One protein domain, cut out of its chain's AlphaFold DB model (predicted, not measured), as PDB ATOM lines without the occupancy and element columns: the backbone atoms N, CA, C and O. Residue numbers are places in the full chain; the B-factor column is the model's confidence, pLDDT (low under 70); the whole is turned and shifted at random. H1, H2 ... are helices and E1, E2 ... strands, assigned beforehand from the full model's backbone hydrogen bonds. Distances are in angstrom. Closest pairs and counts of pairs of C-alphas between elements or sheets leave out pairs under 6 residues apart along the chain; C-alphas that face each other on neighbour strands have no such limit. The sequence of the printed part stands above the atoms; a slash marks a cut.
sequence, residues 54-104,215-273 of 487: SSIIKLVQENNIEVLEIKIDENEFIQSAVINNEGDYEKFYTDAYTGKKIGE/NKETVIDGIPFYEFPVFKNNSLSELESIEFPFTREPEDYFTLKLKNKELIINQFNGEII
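AT A GLANCE: This is residues 54 to 104 and 215 to 273 of the 487 residues of the protein "Flavodoxin-like domain-containing protein" of Crocinitomicaceae bacterium (UniProt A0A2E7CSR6). One broad, twisted wall of seven antiparallel strands has the helix H1 lying slantwise over one face, near E2 and E1, while the short helix H2 only grazes the sheet and meets the beginning of H1. The wall is two meanders set edge to edge, E1 to E4 and E5 to E7, joined where E1 and E5 pair. The printed part has 110 residues with two named helices and seven named strands, in the order H1 E1 E2 E3 E4 H2 E5 E6 E7; across the sheet the order is E4 E3 E2 E1 E5 E6 E7. The class is mixed, helices and strands. The whole is compact, with a radius of gyration of the C-alphas of 13.7 A and spans of 44 by 35 by 19 A.

IN THESE COORDINATES: H1, residues 54 to 63, begins with C-alpha 54 at (18.497, -30.861, -18.907) and is 14.7 A long. E1, residues 66 to 72, measures 18.4 A, and E2, residues 78 to 83, 16.4 A. E3 is residues 89 to 94, 14.8 A, and E4 residues 101 to 104, with C-alpha 104 at (18.666, -30.041, -42.261) before the cut. After residues 215 to 228, which hold no named element, come H2, residues 229 to 233, and E5, residues 239 to 243. E6, residues 253 to 258, measures 15.8 A; E7, residues 261 to 266, 16.5 A, ends with C-alpha 266 at (17.498, -16.189, -14.492).

HOW THE PARTS SIT: In the sheet, E4 and E7 are the edge strands. E1 and E2 form a hairpin, with N 71 and O 79 2.8 A apart, within hydrogen-bond range. E2 and E3 form another, with N 94 and O 78 at 2.8 A. The hairpin of E3 and E4 has N 93 and O 103 at 2.9 A, their directions 113 degrees apart. E1 and E5 are antiparallel, with N 72 and O 240 at 2.8 A. The hairpin of E5 and E6 has N 257 and O 241 at 2.8 A; that of E6 and E7 has N 256 and O 263 at 2.8 A. H1 is on the sheet, at a height of 9.2 A, over E2 and, only just, over E1, on which 3 of its C-alphas fall. On the local plane it stands at 41 degrees to E2, slantwise to the strands. Its closest C-alphas to E1 are those of Gln 61 and Val 67, 6.4 A. H2 only grazes the sheet, with residues 230 to 231. H1 and H2 only just touch, with 3 pairs of C-alphas within 8 A, the closest those of Ser 54 and Phe 231, 4.7 A. The O i to N i+4 pair of H2 is within range, and 5 of 6 in H1.

THE WHOLE: The C-alphas farthest apart are those of Gly 103 and Lys 216, 44.3 A. Residues 105 to 214 are not printed, and C-alphas 104 and 215 are 42.0 A apart across this cut. Of the links printed whole, none is long. Mean pLDDT of the printed part is 86.2; residues 215 to 222 are under 70.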
ATOM      1  N   SER A  54      17.067 -30.975 -19.218       92.44
ATOM      2  CA  SER A  54      18.497 -30.861 -18.907       92.44
ATOM      3  C   SER A  54      19.384 -31.758 -19.772       92.44
ATOM      4  O   SER A  54      20.445 -31.326 -20.223       92.44
ATOM      5  N   SER A  55      18.935 -32.985 -20.053       90.75
ATOM      6  CA  SER A  55      19.694 -33.955 -20.842       90.75
ATOM      7  C   SER A  55      19.921 -33.454 -22.266       90.75
ATOM      8  O   SER A  55      21.046 -33.516 -22.756       90.75
ATOM      9  N   ILE A  56      18.882 -32.916 -22.915       89.81
ATOM     10  CA  ILE A  56      19.023 -32.399 -24.281       89.81
ATOM     11  C   ILE A  56      19.878 -31.130 -24.314       89.81
ATOM     12  O   ILE A  56      20.739 -31.024 -25.181       89.81
ATOM     13  N   ILE A  57      19.717 -30.211 -23.351       92.38
ATOM     14  CA  ILE A  57      20.551 -29.000 -23.272       92.38
ATOM     15  C   ILE A  57      22.026 -29.397 -23.204       92.38
ATOM     16  O   ILE A  57      22.826 -28.908 -23.997       92.38
ATOM     17  N   LYS A  58      22.367 -30.336 -22.311       93.12
ATOM     18  CA  LYS A  58      23.733 -30.836 -22.157       93.12
ATOM     19  C   LYS A  58      24.273 -31.428 -23.461       93.12
ATOM     20  O   LYS A  58      25.344 -31.034 -23.909       93.12
ATOM     21  N   LEU A  59      23.527 -32.339 -24.085       91.88
ATOM     22  CA  LEU A  59      23.967 -33.019 -25.306       91.88
ATOM     23  C   LEU A  59      24.149 -32.052 -26.485       91.88
ATOM     24  O   LEU A  59      25.071 -32.219 -27.278       91.88
ATOM     25  N   VAL A  60      23.292 -31.039 -26.625       91.06
ATOM     26  CA  VAL A  60      23.424 -30.047 -27.704       91.06
ATOM     27  C   VAL A  60      24.588 -29.095 -27.433       91.06
ATOM     28  O   VAL A  60      25.336 -28.789 -28.360       91.06
ATOM     29  N   GLN A  61      24.800 -28.687 -26.178       90.25
ATOM     30  CA  GLN A  61      25.949 -27.863 -25.789       90.25
ATOM     31  C   GLN A  61      27.291 -28.586 -25.957       90.25
ATOM     32  O   GLN A  61      28.259 -27.968 -26.372       90.25
ATOM     33  N   GLU A  62      27.372 -29.893 -25.696       89.69
ATOM     34  CA  GLU A  62      28.620 -30.659 -25.880       89.69
ATOM     35  C   GLU A  62      29.078 -30.732 -27.348       89.69
ATOM     36  O   GLU A  62      30.254 -30.979 -27.618       89.69
ATOM     37  N   ASN A  63      28.166 -30.520 -28.301       85.69
ATOM     38  CA  ASN A  63      28.448 -30.632 -29.730       85.69
ATOM     39  C   ASN A  63      28.616 -29.275 -30.447       85.69
ATOM     40  O   ASN A  63      28.970 -29.281 -31.625       85.69
ATOM     41  N   ASN A  64      28.355 -28.136 -29.788       89.06
ATOM     42  CA  ASN A  64      28.306 -26.807 -30.421       89.06
ATOM     43  C   ASN A  64      28.910 -25.719 -29.515       89.06
ATOM     44  O   ASN A  64      28.919 -25.871 -28.299       89.06
ATOM     45  N   ILE A  65      29.370 -24.601 -30.090       87.38
ATOM     46  CA  ILE A  65      29.946 -23.481 -29.319       87.38
ATOM     47  C   ILE A  65      28.869 -22.802 -28.478       87.38
ATOM     48  O   ILE A  65      29.075 -22.512 -27.300       87.38
ATOM     49  N   GLU A  66      27.719 -22.544 -29.095       89.94
ATOM     50  CA  GLU A  66      26.620 -21.821 -28.470       89.94
ATOM     51  C   GLU A  66      25.279 -22.365 -28.952       89.94
ATOM     52  O   GLU A  66      25.121 -22.765 -30.108       89.94
ATOM     53  N   VAL A  67      24.296 -22.380 -28.055       91.94
ATOM     54  CA  VAL A  67      22.928 -22.812 -28.340       91.94
ATOM     55  C   VAL A  67      22.023 -21.608 -28.159       91.94
ATOM     56  O   VAL A  67      22.044 -20.994 -27.102       91.94
ATOM     57  N   LEU A  68      21.241 -21.282 -29.187       93.06
ATOM     58  CA  LEU A  68      20.371 -20.104 -29.213       93.06
ATOM     59  C   LEU A  68      18.912 -20.486 -28.938       93.06
ATOM     60  O   LEU A  68      18.209 -19.827 -28.176       93.06
ATOM     61  N   GLU A  69      18.444 -21.571 -29.555       95.31
ATOM     62  CA  GLU A  69      17.065 -22.050 -29.426       95.31
ATOM     63  C   GLU A  69      17.043 -23.577 -29.540       95.31
ATOM     64  O   GLU A  69      17.629 -24.134 -30.468       95.31
ATOM     65  N   ILE A  70      16.317 -24.257 -28.652       93.94
ATOM     66  CA  ILE A  70      15.875 -25.642 -28.872       93.94
ATOM     67  C   ILE A  70      14.352 -25.634 -28.888       93.94
ATOM     68  O   ILE A  70      13.714 -25.211 -27.927       93.94
ATOM     69  N   LYS A  71      13.746 -26.106 -29.973       93.12
ATOM     70  CA  LYS A  71      12.300 -26.042 -30.187       93.12
ATOM     71  C   LYS A  71      11.752 -27.353 -30.715       93.12
ATOM     72  O   LYS A  71      12.359 -27.986 -31.569       93.12
ATOM     73  N   ILE A  72      10.560 -27.717 -30.265       88.62
ATOM     74  CA  ILE A  72       9.779 -28.800 -30.854       88.62
ATOM     75  C   ILE A  72       8.833 -28.201 -31.897       88.62
ATOM     76  O   ILE A  72       7.997 -27.349 -31.591       88.62
ATOM     77  N   ASP A  73       8.970 -28.623 -33.150       83.19
ATOM     78  CA  ASP A  73       8.178 -28.072 -34.248       83.19
ATOM     79  C   ASP A  73       6.752 -28.661 -34.346       83.19
ATOM     80  O   ASP A  73       6.299 -29.480 -33.535       83.19
ATOM     81  N   GLU A  74       5.986 -28.220 -35.353       74.38
ATOM     82  CA  GLU A  74       4.620 -28.713 -35.570       74.38
ATOM     83  C   GLU A  74       4.556 -30.225 -35.850       74.38
ATOM     84  O   GLU A  74       3.524 -30.833 -35.557       74.38
ATOM     85  N   ASN A  75       5.641 -30.813 -36.361       76.94
ATOM     86  CA  ASN A  75       5.775 -32.216 -36.752       76.94
ATOM     87  C   ASN A  75       6.381 -33.084 -35.641       76.94
ATOM     88  O   ASN A  75       6.627 -34.265 -35.863       76.94
ATOM     89  N   GLU A  76       6.579 -32.500 -34.455       79.56
ATOM     90  CA  GLU A  76       7.180 -33.144 -33.291       79.56
ATOM     91  C   GLU A  76       8.678 -33.437 -33.422       79.56
ATOM     92  O   GLU A  76       9.214 -34.235 -32.657       79.56
ATOM     93  N   PHE A  77       9.365 -32.745 -34.331       86.62
ATOM     94  CA  PHE A  77      10.813 -32.835 -34.475       86.62
ATOM     95  C   PHE A  77      11.505 -31.812 -33.575       86.62
ATOM     96  O   PHE A  77      11.040 -30.678 -33.432       86.62
ATOM     97  N   ILE A  78      12.633 -32.204 -32.983       89.88
ATOM     98  CA  ILE A  78      13.486 -31.298 -32.209       89.88
ATOM     99  C   ILE A  78      14.354 -30.526 -33.196       89.88
ATOM    100  O   ILE A  78      15.100 -31.122 -33.970       89.88
ATOM    101  N   GLN A  79      14.246 -29.206 -33.176       92.62
ATOM    102  CA  GLN A  79      15.065 -28.283 -33.943       92.62
ATOM    103  C   GLN A  79      15.996 -27.542 -32.989       92.62
ATOM    104  O   GLN A  79      15.528 -26.989 -31.996       92.62
ATOM    105  N   SER A  80      17.281 -27.482 -33.324       93.38
ATOM    106  CA  SER A  80      18.248 -26.648 -32.608       93.38
ATOM    107  C   SER A  80      18.765 -25.553 -33.532       93.38
ATOM    108  O   SER A  80      19.104 -25.824 -34.686       93.38
ATOM    109  N   ALA A  81      18.794 -24.321 -33.030       94.75
ATOM    110  CA  ALA A  81      19.504 -23.195 -33.618       94.75
ATOM    111  C   ALA A  81      20.774 -22.966 -32.796       94.75
ATOM    112  O   ALA A  81      20.691 -22.722 -31.590       94.75
ATOM    113  N   VAL A  82      21.936 -23.101 -33.427       93.94
ATOM    114  CA  VAL A  82      23.236 -23.121 -32.745       93.94
ATOM    115  C   VAL A  82      24.281 -22.346 -33.537       93.94
ATOM    116  O   VAL A  82      24.136 -22.151 -34.747       93.94
ATOM    117  N   ILE A  83      25.352 -21.954 -32.854       92.81
ATOM    118  CA  ILE A  83      26.619 -21.578 -33.479       92.81
ATOM    119  C   ILE A  83      27.521 -22.811 -33.426       92.81
ATOM    120  O   ILE A  83      27.838 -23.322 -32.347       92.81
ATOM    121  N   ASN A  84      27.876 -23.333 -34.599       89.81
ATOM    122  CA  ASN A  84      28.683 -24.544 -34.721       89.81
ATOM    123  C   ASN A  84      30.157 -24.276 -34.336       89.81
ATOM    124  O   ASN A  84      30.560 -23.141 -34.093       89.81
ATOM    125  N   ASN A  85      30.990 -25.321 -34.317       87.62
ATOM    126  CA  ASN A  85      32.423 -25.204 -33.996       87.62
ATOM    127  C   ASN A  85      33.249 -24.393 -35.012       87.62
ATOM    128  O   ASN A  85      34.398 -24.057 -34.729       87.62
ATOM    129  N   GLU A  86      32.677 -24.077 -36.172       87.81
ATOM    130  CA  GLU A  86      33.281 -23.244 -37.215       87.81
ATOM    131  C   GLU A  86      32.891 -21.759 -37.063       87.81
ATOM    132  O   GLU A  86      33.468 -20.901 -37.727       87.81
ATOM    133  N   GLY A  87      31.977 -21.437 -36.137       87.06
ATOM    134  CA  GLY A  87      31.465 -20.086 -35.899       87.06
ATOM    135  C   GLY A  87      30.251 -19.713 -36.755       87.06
ATOM    136  O   GLY A  87      29.789 -18.573 -36.684       87.06
ATOM    137  N   ASP A  88      29.713 -20.654 -37.531       90.88
ATOM    138  CA  ASP A  88      28.563 -20.433 -38.401       90.88
ATOM    139  C   ASP A  88      27.239 -20.708 -37.679       90.88
ATOM    140  O   ASP A  88      27.099 -21.648 -36.889       90.88
ATOM    141  N   TYR A  89      26.230 -19.892 -37.997       92.25
ATOM    142  CA  TYR A  89      24.857 -20.108 -37.552       92.25
ATOM    143  C   TYR A  89      24.210 -21.245 -38.349       92.25
ATOM    144  O   TYR A  89      24.046 -21.152 -39.570       92.25
ATOM    145  N   GLU A  90      23.754 -22.284 -37.653       92.81
ATOM    146  CA  GLU A  90      23.030 -23.403 -38.247       92.81
ATOM    147  C   GLU A  90      21.701 -23.673 -37.540       92.81
ATOM    148  O   GLU A  90      21.583 -23.581 -36.317       92.81
ATOM    149  N   LYS A  91      20.695 -24.085 -38.323       93.38
ATOM    150  CA  LYS A  91      19.420 -24.590 -37.804       93.38
ATOM    151  C   LYS A  91      19.131 -25.977 -38.374       93.38
ATOM    152  O   LYS A  91      19.021 -26.138 -39.591       93.38
ATOM    153  N   PHE A  92      19.006 -26.983 -37.512       91.81
ATOM    154  CA  PHE A  92      18.896 -28.383 -37.935       91.81
ATOM    155  C   PHE A  92      18.022 -29.232 -37.011       91.81
ATOM    156  O   PHE A  92      17.720 -28.839 -35.886       91.81
ATOM    157  N   TYR A  93      17.628 -30.415 -37.493       91.19
ATOM    158  CA  TYR A  93      16.968 -31.426 -36.673       91.19
ATOM    159  C   TYR A  93      17.977 -32.148 -35.786       91.19
ATOM    160  O   TYR A  93      19.043 -32.564 -36.255       91.19
ATOM    161  N   THR A  94      17.614 -32.329 -34.522       90.19
ATOM    162  CA  THR A  94      18.476 -32.866 -33.471       90.19
ATOM    163  C   THR A  94      17.924 -34.176 -32.926       90.19
ATOM    164  O   THR A  94      16.730 -34.303 -32.665       90.19
ATOM    165  N   ASP A  95      18.804 -35.152 -32.730       87.94
ATOM    166  CA  ASP A  95      18.468 -36.411 -32.068       87.94
ATOM    167  C   ASP A  95      18.347 -36.234 -30.545       87.94
ATOM    168  O   ASP A  95      19.249 -35.681 -29.912       87.94
ATOM    169  N   ALA A  96      17.261 -36.731 -29.939       85.50
ATOM    170  CA  ALA A  96      17.015 -36.546 -28.503       85.50
ATOM    171  C   ALA A  96      18.004 -37.269 -27.582       85.50
ATOM    172  O   ALA A  96      18.171 -36.857 -26.436       85.50
ATOM    173  N   TYR A  97      18.629 -38.350 -28.053       86.00
ATOM    174  CA  TYR A  97      19.492 -39.206 -27.239       86.00
ATOM    175  C   TYR A  97      20.968 -38.839 -27.368       86.00
ATOM    176  O   TYR A  97      21.745 -39.076 -26.446       86.00
ATOM    177  N   THR A  98      21.365 -38.280 -28.510       86.75
ATOM    178  CA  THR A  98      22.765 -37.971 -28.824       86.75
ATOM    179  C   THR A  98      23.056 -36.478 -28.939       86.75
ATOM    180  O   THR A  98      24.225 -36.102 -28.907       86.75
ATOM    181  N   GLY A  99      22.036 -35.625 -29.105       84.00
ATOM    182  CA  GLY A  99      22.196 -34.182 -29.338       84.00
ATOM    183  C   GLY A  99      22.829 -33.822 -30.685       84.00
ATOM    184  O   GLY A  99      23.135 -32.656 -30.929       84.00
ATOM    185  N   LYS A 100      23.035 -34.805 -31.571       88.25
ATOM    186  CA  LYS A 100      23.692 -34.611 -32.868       88.25
ATOM    187  C   LYS A 100      22.710 -34.184 -33.954       88.25
ATOM    188  O   LYS A 100      21.517 -34.492 -33.909       88.25
ATOM    189  N   LYS A 101      23.248 -33.511 -34.974       89.81
ATOM    190  CA  LYS A 101      22.547 -33.169 -36.216       89.81
ATOM    191  C   LYS A 101      22.145 -34.442 -36.967       89.81
ATOM    192  O   LYS A 101      23.009 -35.199 -37.403       89.81
ATOM    193  N   ILE A 102      20.841 -34.654 -37.149       87.31
ATOM    194  CA  ILE A 102      20.283 -35.775 -37.934       87.31
ATOM    195  C   ILE A 102      19.861 -35.368 -39.346       87.31
ATOM    196  O   ILE A 102      19.734 -36.222 -40.225       87.31
ATOM    197  N   GLY A 103      19.673 -34.072 -39.596       85.69
ATOM    198  CA  GLY A 103      19.368 -33.545 -40.922       85.69
ATOM    199  C   GLY A 103      19.082 -32.049 -40.910       85.69
ATOM    200  O   GLY A 103      18.878 -31.450 -39.858       85.69
ATOM    201  N   GLU A 104      19.063 -31.441 -42.090       87.38
ATOM    202  CA  GLU A 104      18.666 -30.041 -42.261       87.38
ATOM    203  C   GLU A 104      17.149 -29.868 -42.144       87.38
ATOM    204  O   GLU A 104      16.382 -30.809 -42.376       87.38
ATOM    205  N   ASN A 215      16.335  -7.003  -6.843       47.34
ATOM    206  CA  ASN A 215      17.700  -6.787  -7.355       47.34
ATOM    207  C   ASN A 215      18.778  -6.896  -6.259       47.34
ATOM    208  O   ASN A 215      19.629  -6.016  -6.110       47.34
ATOM    209  N   LYS A 216      18.740  -7.950  -5.447       50.88
ATOM    210  CA  LYS A 216      19.801  -8.267  -4.492       50.88
ATOM    211  C   LYS A 216      19.875  -9.768  -4.295       50.88
ATOM    212  O   LYS A 216      19.345 -10.252  -3.310       50.88
ATOM    213  N   GLU A 217      20.586 -10.469  -5.168       54.75
ATOM    214  CA  GLU A 217      21.210 -11.733  -4.787       54.75
ATOM    215  C   GLU A 217      22.425 -12.048  -5.664       54.75
ATOM    216  O   GLU A 217      22.555 -11.601  -6.802       54.75
ATOM    217  N   THR A 218      23.390 -12.706  -5.032       52.38
ATOM    218  CA  THR A 218      24.766 -12.943  -5.472       52.38
ATOM    219  C   THR A 218      24.837 -13.784  -6.742       52.38
ATOM    220  O   THR A 218      24.316 -14.895  -6.774       52.38
ATOM    221  N   VAL A 219      25.556 -13.281  -7.751       51.22
ATOM    222  CA  VAL A 219      25.957 -14.031  -8.948       51.22
ATOM    223  C   VAL A 219      26.722 -15.282  -8.510       51.22
ATOM    224  O   VAL A 219      27.836 -15.182  -7.995       51.22
ATOM    225  N   ILE A 220      26.116 -16.457  -8.675       54.91
ATOM    226  CA  ILE A 220      26.820 -17.734  -8.542       54.91
ATOM    227  C   ILE A 220      27.436 -18.018  -9.909       54.91
ATOM    228  O   ILE A 220      26.805 -18.601 -10.785       54.91
ATOM    229  N   ASP A 221      28.665 -17.552 -10.108       57.78
ATOM    230  CA  ASP A 221      29.436 -17.876 -11.304       57.78
ATOM    231  C   ASP A 221      29.818 -19.371 -11.252       57.78
ATOM    232  O   ASP A 221      30.442 -19.817 -10.285       57.78
ATOM    233  N   GLY A 222      29.437 -20.161 -12.266       64.88
ATOM    234  CA  GLY A 222      30.006 -21.502 -12.486       64.88
ATOM    235  C   GLY A 222      29.085 -22.730 -12.434       64.88
ATOM    236  O   GLY A 222      29.609 -23.836 -12.563       64.88
ATOM    237  N   ILE A 223      27.759 -22.601 -12.294       73.56
ATOM    238  CA  ILE A 223      26.842 -23.749 -12.477       73.56
ATOM    239  C   ILE A 223      26.462 -23.855 -13.967       73.56
ATOM    240  O   ILE A 223      25.903 -22.900 -14.509       73.56
ATOM    241  N   PRO A 224      26.726 -24.983 -14.655       84.94
ATOM    242  CA  PRO A 224      26.282 -25.168 -16.034       84.94
ATOM    243  C   PRO A 224      24.755 -25.096 -16.144       84.94
ATOM    244  O   PRO A 224      24.049 -25.676 -15.321       84.94
ATOM    245  N   PHE A 225      24.230 -24.453 -17.189       85.44
ATOM    246  CA  PHE A 225      22.788 -24.198 -17.325       85.44
ATOM    247  C   PHE A 225      21.936 -25.468 -17.237       85.44
ATOM    248  O   PHE A 225      20.897 -25.464 -16.586       85.44
ATOM    249  N   TYR A 226      22.390 -26.586 -17.817       85.12
ATOM    250  CA  TYR A 226      21.687 -27.872 -17.735       85.12
ATOM    251  C   TYR A 226      21.541 -28.403 -16.299       85.12
ATOM    252  O   TYR A 226      20.741 -29.301 -16.052       85.12
ATOM    253  N   GLU A 227      22.282 -27.883 -15.324       89.19
ATOM    254  CA  GLU A 227      22.144 -28.308 -13.936       89.19
ATOM    255  C   GLU A 227      21.003 -27.626 -13.183       89.19
ATOM    256  O   GLU A 227      20.658 -28.097 -12.091       89.19
ATOM    257  N   PHE A 228      20.391 -26.584 -13.757       91.00
ATOM    258  CA  PHE A 228      19.311 -25.850 -13.109       91.00
ATOM    259  C   PHE A 228      18.126 -26.774 -12.779       91.00
ATOM    260  O   PHE A 228      17.688 -27.556 -13.635       91.00
ATOM    261  N   PRO A 229      17.558 -26.689 -11.554       89.81
ATOM    262  CA  PRO A 229      16.455 -27.555 -11.129       89.81
ATOM    263  C   PRO A 229      15.260 -27.523 -12.083       89.81
ATOM    264  O   PRO A 229      14.635 -28.553 -12.332       89.81
ATOM    265  N   VAL A 230      14.972 -26.356 -12.669       90.50
ATOM    266  CA  VAL A 230      13.868 -26.174 -13.617       90.50
ATOM    267  C   VAL A 230      14.017 -27.052 -14.867       90.50
ATOM    268  O   VAL A 230      13.027 -27.614 -15.323       90.50
ATOM    269  N   PHE A 231      15.226 -27.274 -15.387       92.50
ATOM    270  CA  PHE A 231      15.426 -28.132 -16.562       92.50
ATOM    271  C   PHE A 231      15.515 -29.623 -16.212       92.50
ATOM    272  O   PHE A 231      15.219 -30.468 -17.055       92.50
ATOM    273  N   LYS A 232      15.896 -29.963 -14.975       90.75
ATOM    274  CA  LYS A 232      15.904 -31.351 -14.476       90.75
ATOM    275  C   LYS A 232      14.496 -31.867 -14.178       90.75
ATOM    276  O   LYS A 232      14.201 -33.026 -14.452       90.75
ATOM    277  N   ASN A 233      13.642 -31.007 -13.626       90.69
ATOM    278  CA  ASN A 233      12.311 -31.385 -13.152       90.69
ATOM    279  C   ASN A 233      11.255 -31.458 -14.265       90.69
ATOM    280  O   ASN A 233      10.237 -32.116 -14.075       90.69
ATOM    281  N   ASN A 234      11.474 -30.788 -15.402       90.69
ATOM    282  CA  ASN A 234      10.540 -30.790 -16.529       90.69
ATOM    283  C   ASN A 234      10.972 -31.797 -17.610       90.69
ATOM    284  O   ASN A 234      12.156 -31.918 -17.951       90.69
ATOM    285  N   SER A 235       9.993 -32.513 -18.165       91.06
ATOM    286  CA  SER A 235      10.216 -33.536 -19.194       91.06
ATOM    287  C   SER A 235      10.357 -32.909 -20.581       91.06
ATOM    288  O   SER A 235       9.663 -31.952 -20.923       91.06
ATOM    289  N   LEU A 236      11.180 -33.510 -21.444       88.38
ATOM    290  CA  LEU A 236      11.272 -33.148 -22.860       88.38
ATOM    291  C   LEU A 236       9.917 -33.276 -23.577       88.38
ATOM    292  O   LEU A 236       9.639 -32.552 -24.529       88.38
ATOM    293  N   SER A 237       9.043 -34.167 -23.103       86.88
ATOM    294  CA  SER A 237       7.690 -34.333 -23.643       86.88
ATOM    295  C   SER A 237       6.777 -33.117 -23.410       86.88
ATOM    296  O   SER A 237       5.765 -32.974 -24.107       86.88
ATOM    297  N   GLU A 238       7.122 -32.242 -22.463       88.62
ATOM    298  CA  GLU A 238       6.381 -31.026 -22.110       88.62
ATOM    299  C   GLU A 238       6.937 -29.775 -22.796       88.62
ATOM    300  O   GLU A 238       6.229 -28.774 -22.865       88.62
ATOM    301  N   LEU A 239       8.161 -29.842 -23.330       90.50
ATOM    302  CA  LEU A 239       8.844 -28.734 -23.993       90.50
ATOM    303  C   LEU A 239       8.135 -28.333 -25.298       90.50
ATOM    304  O   LEU A 239       7.875 -29.168 -26.163       90.50
ATOM    305  N   GLU A 240       7.879 -27.039 -25.474       89.94
ATOM    306  CA  GLU A 240       7.570 -26.438 -26.775       89.94
ATOM    307  C   GLU A 240       8.802 -25.729 -27.337       89.94
ATOM    308  O   GLU A 240       9.195 -25.987 -28.475       89.94
ATOM    309  N   SER A 241       9.452 -24.885 -26.536       94.06
ATOM    310  CA  SER A 241      10.736 -24.276 -26.884       94.06
ATOM    311  C   SER A 241      11.489 -23.776 -25.659       94.06
ATOM    312  O   SER A 241      10.892 -23.430 -24.643       94.06
ATOM    313  N   ILE A 242      12.806 -23.697 -25.780       95.44
ATOM    314  CA  ILE A 242      13.692 -22.978 -24.877       95.44
ATOM    315  C   ILE A 242      14.533 -22.013 -25.708       95.44
ATOM    316  O   ILE A 242      15.219 -22.421 -26.646       95.44
ATOM    317  N   GLU A 243      14.446 -20.736 -25.368       95.06
ATOM    318  CA  GLU A 243      15.268 -19.663 -25.927       95.06
ATOM    319  C   GLU A 243      16.359 -19.335 -24.897       95.06
ATOM    320  O   GLU A 243      16.063 -19.169 -23.707       95.06
ATOM    321  N   PHE A 244      17.617 -19.324 -25.340       93.81
ATOM    322  CA  PHE A 244      18.786 -19.051 -24.502       93.81
ATOM    323  C   PHE A 244      19.049 -17.536 -24.438       93.81
ATOM    324  O   PHE A 244      18.730 -16.828 -25.399       93.81
ATOM    325  N   PRO A 245      19.630 -17.024 -23.336       90.50
ATOM    326  CA  PRO A 245      20.040 -15.625 -23.244       90.50
ATOM    327  C   PRO A 245      21.082 -15.307 -24.322       90.50
ATOM    328  O   PRO A 245      21.980 -16.110 -24.573       90.50
ATOM    329  N   PHE A 246      20.963 -14.143 -24.961       83.06
ATOM    330  CA  PHE A 246      21.855 -13.745 -26.054       83.06
ATOM    331  C   PHE A 246      23.181 -13.171 -25.541       83.06
ATOM    332  O   PHE A 246      24.225 -13.323 -26.170       83.06
ATOM    333  N   THR A 247      23.150 -12.503 -24.389       82.94
ATOM    334  CA  THR A 247      24.323 -11.937 -23.728       82.94
ATOM    335  C   THR A 247      24.426 -12.413 -22.281       82.94
ATOM    336  O   THR A 247      23.478 -12.922 -21.684       82.94
ATOM    337  N   ARG A 248      25.598 -12.191 -21.677       79.88
ATOM    338  CA  ARG A 248      25.827 -12.412 -20.241       79.88
ATOM    339  C   ARG A 248      25.371 -11.226 -19.382       79.88
ATOM    340  O   ARG A 248      25.914 -11.015 -18.300       79.88
ATOM    341  N   GLU A 249      24.450 -10.401 -19.873       80.50
ATOM    342  CA  GLU A 249      23.915  -9.285 -19.095       80.50
ATOM    343  C   GLU A 249      22.839  -9.772 -18.107       80.50
ATOM    344  O   GLU A 249      22.029 -10.626 -18.459       80.50
ATOM    345  N   PRO A 250      22.769  -9.228 -16.876       77.88
ATOM    346  CA  PRO A 250      21.753  -9.599 -15.879       77.88
ATOM    347  C   PRO A 250      20.296  -9.482 -16.331       77.88
ATOM    348  O   PRO A 250      19.426 -10.086 -15.711       77.88
ATOM    349  N   GLU A 251      20.041  -8.696 -17.375       80.25
ATOM    350  CA  GLU A 251      18.710  -8.457 -17.931       80.25
ATOM    351  C   GLU A 251      18.293  -9.512 -18.970       80.25
ATOM    352  O   GLU A 251      17.111  -9.593 -19.306       80.25
ATOM    353  N   ASP A 252      19.232 -10.341 -19.437       84.44
ATOM    354  CA  ASP A 252      18.959 -11.433 -20.365       84.44
ATOM    355  C   ASP A 252      18.604 -12.721 -19.609       84.44
ATOM    356  O   ASP A 252      19.280 -13.141 -18.661       84.44
ATOM    357  N   TYR A 253      17.540 -13.382 -20.064       90.56
ATOM    358  CA  TYR A 253      16.940 -14.535 -19.398       90.56
ATOM    359  C   TYR A 253      16.743 -15.707 -20.352       90.56
ATOM    360  O   TYR A 253      16.611 -15.544 -21.563       90.56
ATOM    361  N   PHE A 254      16.624 -16.899 -19.778       93.00
ATOM    362  CA  PHE A 254      16.053 -18.038 -20.483       93.00
ATOM    363  C   PHE A 254      14.537 -17.882 -20.580       93.00
ATOM    364  O   PHE A 254      13.879 -17.576 -19.583       93.00
ATOM    365  N   THR A 255      13.974 -18.185 -21.747       93.88
ATOM    366  CA  THR A 255      12.519 -18.292 -21.927       93.88
ATOM    367  C   THR A 255      12.157 -19.742 -22.213       93.88
ATOM    368  O   THR A 255      12.428 -20.257 -23.297       93.88
ATOM    369  N   LEU A 256      11.553 -20.419 -21.234       94.50
ATOM    370  CA  LEU A 256      11.123 -21.813 -21.333       94.50
ATOM    371  C   LEU A 256       9.606 -21.890 -21.539       94.50
ATOM    372  O   LEU A 256       8.830 -21.627 -20.625       94.50
ATOM    373  N   LYS A 257       9.184 -22.315 -22.729       91.94
ATOM    374  CA  LYS A 257       7.782 -22.570 -23.079       91.94
ATOM    375  C   LYS A 257       7.492 -24.062 -22.961       91.94
ATOM    376  O   LYS A 257       8.079 -24.880 -23.673       91.94
ATOM    377  N   LEU A 258       6.585 -24.406 -22.055       90.31
ATOM    378  CA  LEU A 258       6.024 -25.739 -21.854       90.31
ATOM    379  C   LEU A 258       4.575 -25.764 -22.358       90.31
ATOM    380  O   LEU A 258       3.938 -24.726 -22.487       90.31
ATOM    381  N   LYS A 259       3.996 -26.948 -22.575       86.12
ATOM    382  CA  LYS A 259       2.613 -27.104 -23.084       86.12
ATOM    383  C   LYS A 259       1.536 -26.337 -22.299       86.12
ATOM    384  O   LYS A 259       0.513 -25.954 -22.873       86.12
ATOM    385  N   ASN A 260       1.722 -26.173 -20.991       85.38
ATOM    386  CA  ASN A 260       0.754 -25.559 -20.079       85.38
ATOM    387  C   ASN A 260       1.196 -24.198 -19.528       85.38
ATOM    388  O   ASN A 260       0.356 -23.485 -18.980       85.38
ATOM    389  N   LYS A 261       2.474 -23.830 -19.651       87.56
ATOM    390  CA  LYS A 261       3.002 -22.606 -19.052       87.56
ATOM    391  C   LYS A 261       4.283 -22.110 -19.702       87.56
ATOM    392  O   LYS A 261       5.013 -22.871 -20.326       87.56
ATOM    393  N   GLU A 262       4.586 -20.849 -19.464       89.75
ATOM    394  CA  GLU A 262       5.823 -20.187 -19.863       89.75
ATOM    395  C   GLU A 262       6.572 -19.697 -18.628       89.75
ATOM    396  O   GLU A 262       5.962 -19.143 -17.715       89.75
ATOM    397  N   LEU A 263       7.880 -19.939 -18.583       91.25
ATOM    398  CA  LEU A 263       8.757 -19.579 -17.476       91.25
ATOM    399  C   LEU A 263       9.884 -18.680 -17.988       91.25
ATOM    400  O   LEU A 263      10.584 -19.051 -18.931       91.25
ATOM    401  N   ILE A 264      10.092 -17.542 -17.328       90.88
ATOM    402  CA  ILE A 264      11.290 -16.714 -17.504       90.88
ATOM    403  C   ILE A 264      12.259 -17.061 -16.384       90.88
ATOM    404  O   ILE A 264      11.893 -17.008 -15.210       90.88
ATOM    405  N   ILE A 265      13.474 -17.466 -16.740       91.12
ATOM    406  CA  ILE A 265      14.441 -18.053 -15.810       91.12
ATOM    407  C   ILE A 265      15.735 -17.241 -15.838       91.12
ATOM    408  O   ILE A 265      16.289 -16.953 -16.901       91.12
ATOM    409  N   ASN A 266      16.238 -16.897 -14.657       88.88
ATOM    410  CA  ASN A 266      17.498 -16.189 -14.492       88.88
ATOM    411  C   ASN A 266      18.681 -17.035 -14.992       88.88
ATOM    412  O   ASN A 266      18.821 -18.204 -14.622       88.88
ATOM    413  N   GLN A 267      19.556 -16.440 -15.805       87.06
ATOM    414  CA  GLN A 267      20.654 -17.169 -16.439       87.06
ATOM    415  C   GLN A 267      21.807 -17.570 -15.503       87.06
ATOM    416  O   GLN A 267      22.590 -18.445 -15.865       87.06
ATOM    417  N   PHE A 268      21.916 -16.967 -14.315       85.31
ATOM    418  CA  PHE A 268      23.021 -17.206 -13.378       85.31
ATOM    419  C   PHE A 268      22.671 -18.214 -12.286       85.31
ATOM    420  O   PHE A 268      23.485 -19.072 -11.957       85.31
ATOM    421  N   ASN A 269      21.470 -18.119 -11.709       84.38
ATOM    422  CA  ASN A 269      21.062 -18.957 -10.574       84.38
ATOM    423  C   ASN A 269      19.948 -19.969 -10.921       84.38
ATOM    424  O   ASN A 269      19.644 -20.837 -10.102       84.38
ATOM    425  N   GLY A 270      19.348 -19.889 -12.116       85.69
ATOM    426  CA  GLY A 270      18.252 -20.768 -12.532       85.69
ATOM    427  C   GLY A 270      16.922 -20.516 -11.811       85.69
ATOM    428  O   GLY A 270      16.033 -21.369 -11.863       85.69
ATOM    429  N   GLU A 271      16.779 -19.381 -11.123       87.31
ATOM    430  CA  GLU A 271      15.552 -18.977 -10.438       87.31
ATOM    431  C   GLU A 271      14.458 -18.583 -11.440       87.31
ATOM    432  O   GLU A 271      14.726 -17.951 -12.463       87.31
ATOM    433  N   ILE A 272      13.211 -18.962 -11.149       87.94
ATOM    434  CA  ILE A 272      12.050 -18.595 -11.966       87.94
ATOM    435  C   ILE A 272      11.649 -17.167 -11.601       87.94
ATOM    436  O   ILE A 272      11.148 -16.912 -10.509       87.94
ATOM    437  N   ILE A 273      11.851 -16.252 -12.540       85.56
ATOM    438  CA  ILE A 273      11.563 -14.827 -12.393       85.56
ATOM    439  C   ILE A 273      10.079 -14.551 -12.639       85.56
ATOM    440  O   ILE A 273       9.465 -13.739 -11.946       85.56
TER     441      ILE A 273